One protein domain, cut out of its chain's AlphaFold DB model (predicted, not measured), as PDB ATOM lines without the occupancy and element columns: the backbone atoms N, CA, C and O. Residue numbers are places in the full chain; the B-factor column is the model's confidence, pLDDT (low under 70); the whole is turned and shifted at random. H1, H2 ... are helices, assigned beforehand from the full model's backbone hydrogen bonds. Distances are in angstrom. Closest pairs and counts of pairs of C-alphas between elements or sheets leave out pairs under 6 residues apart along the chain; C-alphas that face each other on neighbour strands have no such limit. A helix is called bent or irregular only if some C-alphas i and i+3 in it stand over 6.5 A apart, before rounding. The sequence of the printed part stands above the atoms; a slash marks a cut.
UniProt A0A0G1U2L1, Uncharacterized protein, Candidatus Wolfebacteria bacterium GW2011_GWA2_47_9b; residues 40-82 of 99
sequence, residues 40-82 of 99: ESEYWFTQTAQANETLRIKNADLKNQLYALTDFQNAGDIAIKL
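This is residues 40 to 82 of the 99 residues of an uncharacterized protein of Candidatus Wolfebacteria bacterium GW2011_GWA2_47_9b (UniProt A0A0G1U2L1). One long helix, H1, makes most of the length of a thin rod, and a short second helix, H2, follows at its end, turned off at an angle like the foot of a leg. Nothing folds back along H1, and there is no core: residues 40 to 82 stand free. The printed part has 43 residues with two named helices, H1 then H2 along the chain, and no named strand; the class is all helix. The whole is extended, with a radius of gyration of the C-alphas of 18.2 A, and the C-alphas span 58 by 12 by 6 A.

H1 runs from Glu 40 to Thr 70 and measures 44.5 A from first to last C-alpha. It begins with C-alpha 40 at (-8.039, -84.723, 134.240) and ends with C-alpha 70 at (-3.952, -43.314, 118.437). H2, residues 72 to 81, measures 13.9 A from first to last C-alpha and ends with C-alpha 81 at (-9.375, -34.673, 106.558).

H1 and H2 are joined by a tight link, the one residue Asp 71. They run the same way at a steep tilt of 49 degrees. They are close but not clearly touching, with 1 pair of C-alphas within 8 A: the closest, those of Ala 68 and Asn 74, are 7.7 A apart. Their centres are 31.1 A apart. In H1 and H2 every O i to N i+4 pair is within hydrogen-bond range. Neither helix is bent.

The two C-alphas farthest apart, those of Glu 40 and Ile 80, are 58.5 A apart. The printed part has no cut, and it has no long link. The mean pLDDT of the printed part is 87.4; residues 72 to 76, which belong to H2, are under 70.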
ATOM      1  N   GLU A  40      -7.110 -85.856 134.241       96.81
ATOM      2  CA  GLU A  40      -8.039 -84.723 134.240       96.81
ATOM      3  C   GLU A  40      -7.304 -83.394 134.499       96.81
ATOM      4  O   GLU A  40      -7.528 -82.413 133.790       96.81
ATOM      5  N   SER A  41      -6.390 -83.364 135.472       95.75
ATOM      6  CA  SER A  41      -5.591 -82.176 135.794       95.75
ATOM      7  C   SER A  41      -4.708 -81.736 134.625       95.75
ATOM      8  O   SER A  41      -4.669 -80.549 134.305       95.75
ATOM      9  N   GLU A  42      -4.032 -82.674 133.964       96.44
ATOM     10  CA  GLU A  42      -3.170 -82.392 132.810       96.44
ATOM     11  C   GLU A  42      -3.970 -81.788 131.644       96.44
ATOM     12  O   GLU A  42      -3.546 -80.823 130.995       96.44
ATOM     13  N   TYR A  43      -5.177 -82.312 131.415       96.69
ATOM     14  CA  TYR A  43      -6.100 -81.788 130.415       96.69
ATOM     15  C   TYR A  43      -6.520 -80.345 130.723       96.69
ATOM     16  O   TYR A  43      -6.424 -79.472 129.853       96.69
ATOM     17  N   TRP A  44      -6.938 -80.067 131.962       96.75
ATOM     18  CA  TRP A  44      -7.315 -78.715 132.382       96.75
ATOM     19  C   TRP A  44      -6.143 -77.739 132.329       96.75
ATOM     20  O   TRP A  44      -6.320 -76.597 131.898       96.75
ATOM     21  N   PHE A  45      -4.947 -78.182 132.715       97.25
ATOM     22  CA  PHE A  45      -3.738 -77.373 132.632       97.25
ATOM     23  C   PHE A  45      -3.432 -76.990 131.181       97.25
ATOM     24  O   PHE A  45      -3.264 -75.809 130.874       97.25
ATOM     25  N   THR A  46      -3.456 -77.969 130.276       97.00
ATOM     26  CA  THR A  46      -3.197 -77.751 128.847       97.00
ATOM     27  C   THR A  46      -4.223 -76.805 128.225       97.00
ATOM     28  O   THR A  46      -3.843 -75.850 127.544       97.00
ATOM     29  N   GLN A  47      -5.517 -77.007 128.493       97.06
ATOM     30  CA  GLN A  47      -6.560 -76.094 128.020       97.06
ATOM     31  C   GLN A  47      -6.368 -74.674 128.554       97.06
ATOM     32  O   GLN A  47      -6.457 -73.705 127.800       97.06
ATOM     33  N   THR A  48      -6.069 -74.537 129.846       96.50
ATOM     34  CA  THR A  48      -5.861 -73.224 130.468       96.50
ATOM     35  C   THR A  48      -4.641 -72.518 129.878       96.50
ATOM     36  O   THR A  48      -4.691 -71.317 129.609       96.50
ATOM     37  N   ALA A  49      -3.558 -73.251 129.614       97.12
ATOM     38  CA  ALA A  49      -2.368 -72.716 128.961       97.12
ATOM     39  C   ALA A  49      -2.672 -72.217 127.536       97.12
ATOM     40  O   ALA A  49      -2.289 -71.103 127.180       97.12
ATOM     41  N   GLN A  50      -3.421 -72.992 126.746       96.94
ATOM     42  CA  GLN A  50      -3.843 -72.592 125.397       96.94
ATOM     43  C   GLN A  50      -4.769 -71.369 125.408       96.94
ATOM     44  O   GLN A  50      -4.615 -70.459 124.587       96.94
ATOM     45  N   ALA A  51      -5.710 -71.313 126.353       96.56
ATOM     46  CA  ALA A  51      -6.589 -70.163 126.527       96.56
ATOM     47  C   ALA A  51      -5.789 -68.899 126.883       96.56
ATOM     48  O   ALA A  51      -6.011 -67.845 126.285       96.56
ATOM     49  N   ASN A  52      -4.814 -69.011 127.789       96.94
ATOM     50  CA  ASN A  52      -3.921 -67.906 128.139       96.94
ATOM     51  C   ASN A  52      -3.105 -67.415 126.942       96.94
ATOM     52  O   ASN A  52      -3.003 -66.205 126.736       96.94
ATOM     53  N   GLU A  53      -2.564 -68.320 126.128       96.94
ATOM     54  CA  GLU A  53      -1.811 -67.924 124.936       96.94
ATOM     55  C   GLU A  53      -2.704 -67.211 123.914       96.94
ATOM     56  O   GLU A  53      -2.345 -66.159 123.385       96.94
ATOM     57  N   THR A  54      -3.922 -67.714 123.712       96.88
ATOM     58  CA  THR A  54      -4.914 -67.075 122.837       96.88
ATOM     59  C   THR A  54      -5.264 -65.668 123.328       96.88
ATOM     60  O   THR A  54      -5.304 -64.716 122.542       96.88
ATOM     61  N   LEU A  55      -5.480 -65.507 124.637       96.75
ATOM     62  CA  LEU A  55      -5.735 -64.203 125.248       96.75
ATOM     63  C   LEU A  55      -4.533 -63.265 125.122       96.75
ATOM     64  O   LEU A  55      -4.722 -62.077 124.866       96.75
ATOM     65  N   ARG A  56      -3.306 -63.782 125.250       96.75
ATOM     66  CA  ARG A  56      -2.071 -63.008 125.077       96.75
ATOM     67  C   ARG A  56      -1.949 -62.467 123.654       96.75
ATOM     68  O   ARG A  56      -1.706 -61.272 123.486       96.75
ATOM     69  N   ILE A  57      -2.180 -63.313 122.651       96.75
ATOM     70  CA  ILE A  57      -2.182 -62.914 121.236       96.75
ATOM     71  C   ILE A  57      -3.264 -61.860 120.987       96.75
ATOM     72  O   ILE A  57      -2.976 -60.801 120.432       96.75
ATOM     73  N   LYS A  58      -4.492 -62.093 121.465       96.44
ATOM     74  CA  LYS A  58      -5.598 -61.137 121.308       96.44
ATOM     75  C   LYS A  58      -5.318 -59.803 122.006       96.44
ATOM     76  O   LYS A  58      -5.679 -58.753 121.489       96.44
ATOM     77  N   ASN A  59      -4.662 -59.820 123.164       96.50
ATOM     78  CA  ASN A  59      -4.245 -58.600 123.853       96.50
ATOM     79  C   ASN A  59      -3.199 -57.820 123.047       96.50
ATOM     80  O   ASN A  59      -3.293 -56.597 122.967       96.50
ATOM     81  N   ALA A  60      -2.225 -58.514 122.454       95.69
ATOM     82  CA  ALA A  60      -1.230 -57.892 121.587       95.69
ATOM     83  C   ALA A  60      -1.881 -57.277 120.338       95.69
ATOM     84  O   ALA A  60      -1.581 -56.137 119.996       95.69
ATOM     85  N   ASP A  61      -2.825 -57.984 119.717       95.75
ATOM     86  CA  ASP A  61      -3.581 -57.479 118.568       95.75
ATOM     87  C   ASP A  61      -4.405 -56.231 118.923       95.75
ATOM     88  O   ASP A  61      -4.291 -55.199 118.266       95.75
ATOM     89  N   LEU A  62      -5.145 -56.262 120.034       94.75
ATOM     90  CA  LEU A  62      -5.899 -55.097 120.514       94.75
ATOM     91  C   LEU A  62      -4.997 -53.895 120.816       94.75
ATOM     92  O   LEU A  62      -5.372 -52.761 120.531       94.75
ATOM     93  N   LYS A  63      -3.803 -54.126 121.372       93.69
ATOM     94  CA  LYS A  63      -2.813 -53.059 121.582       93.69
ATOM     95  C   LYS A  63      -2.327 -52.483 120.260       93.69
ATOM     96  O   LYS A  63      -2.265 -51.267 120.131       93.69
ATOM     97  N   ASN A  64      -2.033 -53.328 119.276       91.31
ATOM     98  CA  ASN A  64      -1.631 -52.870 117.949       91.31
ATOM     99  C   ASN A  64      -2.735 -52.041 117.284       91.31
ATOM    100  O   ASN A  64      -2.449 -50.976 116.747       91.31
ATOM    101  N   GLN A  65      -3.994 -52.478 117.373       89.75
ATOM    102  CA  GLN A  65      -5.142 -51.717 116.871       89.75
ATOM    103  C   GLN A  65      -5.294 -50.376 117.594       89.75
ATOM    104  O   GLN A  65      -5.495 -49.347 116.952       89.75
ATOM    105  N   LEU A  66      -5.153 -50.362 118.923       89.19
ATOM    106  CA  LEU A  66      -5.203 -49.130 119.706       89.19
ATOM    107  C   LEU A  66      -4.093 -48.159 119.294       89.19
ATOM    108  O   LEU A  66      -4.360 -46.972 119.111       89.19
ATOM    109  N   TYR A  67      -2.864 -48.645 119.128       88.06
ATOM    110  CA  TYR A  67      -1.758 -47.809 118.674       88.06
ATOM    111  C   TYR A  67      -1.986 -47.314 117.253       88.06
ATOM    112  O   TYR A  67      -1.827 -46.128 117.023       88.06
ATOM    113  N   ALA A  68      -2.470 -48.153 116.336       83.69
ATOM    114  CA  ALA A  68      -2.812 -47.712 114.987       83.69
ATOM    115  C   ALA A  68      -3.869 -46.593 114.992       83.69
ATOM    116  O   ALA A  68      -3.772 -45.651 114.210       83.69
ATOM    117  N   LEU A  69      -4.859 -46.652 115.885       79.75
ATOM    118  CA  LEU A  69      -5.880 -45.606 116.010       79.75
ATOM    119  C   LEU A  69      -5.365 -44.324 116.675       79.75
ATOM    120  O   LEU A  69      -5.838 -43.239 116.347       79.75
ATOM    121  N   THR A  70      -4.441 -44.444 117.627       80.88
ATOM    122  CA  THR A  70      -3.952 -43.314 118.437       80.88
ATOM    123  C   THR A  70      -2.625 -42.737 117.955       80.88
ATOM    124  O   THR A  70      -2.189 -41.716 118.489       80.88
ATOM    125  N   ASP A  71      -1.990 -43.346 116.951       77.44
ATOM    126  CA  ASP A  71      -0.735 -42.853 116.403       77.44
ATOM    127  C   ASP A  71      -0.912 -41.428 115.859       77.44
ATOM    128  O   ASP A  71      -1.836 -41.120 115.097       77.44
ATOM    129  N   PHE A  72      -0.008 -40.538 116.260       62.91
ATOM    130  CA  PHE A  72      -0.068 -39.110 115.954       62.91
ATOM    131  C   PHE A  72       0.046 -38.822 114.453       62.91
ATOM    132  O   PHE A  72      -0.427 -37.780 113.998       62.91
ATOM    133  N   GLN A  73       0.621 -39.746 113.676       62.06
ATOM    134  CA  GLN A  73       0.612 -39.671 112.212       62.06
ATOM    135  C   GLN A  73      -0.821 -39.734 111.657       62.06
ATOM    136  O   GLN A  73      -1.194 -38.898 110.836       62.06
ATOM    137  N   ASN A  74      -1.667 -40.615 112.201       59.75
ATOM    138  CA  ASN A  74      -3.088 -40.665 111.851       59.75
ATOM    139  C   ASN A  74      -3.860 -39.468 112.408       59.75
ATOM    140  O   ASN A  74      -4.773 -38.983 111.750       59.75
ATOM    141  N   ALA A  75      -3.498 -38.943 113.581       65.31
ATOM    142  CA  ALA A  75      -4.128 -37.731 114.110       65.31
ATOM    143  C   ALA A  75      -3.900 -36.510 113.199       65.31
ATOM    144  O   ALA A  75      -4.812 -35.702 113.028       65.31
ATOM    145  N   GLY A  76      -2.720 -36.397 112.579       69.69
ATOM    146  CA  GLY A  76      -2.423 -35.377 111.568       69.69
ATOM    147  C   GLY A  76      -3.267 -35.540 110.304       69.69
ATOM    148  O   GLY A  76      -3.907 -34.584 109.869       69.69
ATOM    149  N   ASP A  77      -3.348 -36.754 109.761       70.81
ATOM    150  CA  ASP A  77      -4.159 -37.044 108.570       70.81
ATOM    151  C   ASP A  77      -5.668 -36.891 108.824       70.81
ATOM    152  O   ASP A  77      -6.408 -36.412 107.962       70.81
ATOM    153  N   ILE A  78      -6.139 -37.261 110.017       71.00
ATOM    154  CA  ILE A  78      -7.522 -37.049 110.462       71.00
ATOM    155  C   ILE A  78      -7.791 -35.554 110.644       71.00
ATOM    156  O   ILE A  78      -8.827 -35.077 110.188       71.00
ATOM    157  N   ALA A  79      -6.869 -34.799 111.247       72.62
ATOM    158  CA  ALA A  79      -6.994 -33.351 111.366       72.62
ATOM    159  C   ALA A  79      -7.081 -32.687 109.984       72.62
ATOM    160  O   ALA A  79      -7.992 -31.901 109.750       72.62
ATOM    161  N   ILE A  80      -6.230 -33.087 109.034       75.56
ATOM    162  CA  ILE A  80      -6.276 -32.597 107.650       75.56
ATOM    163  C   ILE A  80      -7.600 -32.981 106.967       75.56
ATOM    164  O   ILE A  80      -8.235 -32.123 106.354       75.56
ATOM    165  N   LYS A  81      -8.075 -34.229 107.106       75.81
ATOM    166  CA  LYS A  81      -9.375 -34.673 106.558       75.81
ATOM    167  C   LYS A  81     -10.570 -33.932 107.152       75.81
ATOM    168  O   LYS A  81     -11.545 -33.694 106.446       75.81
ATOM    169  N   LEU A  82     -10.510 -33.592 108.435       78.69
ATOM    170  CA  LEU A  82     -11.546 -32.829 109.130       78.69
ATOM    171  C   LEU A  82     -11.401 -31.312 108.917       78.69
ATOM    172  O   LEU A  82     -12.193 -30.551 109.466       78.69
TER     173      LEU A  82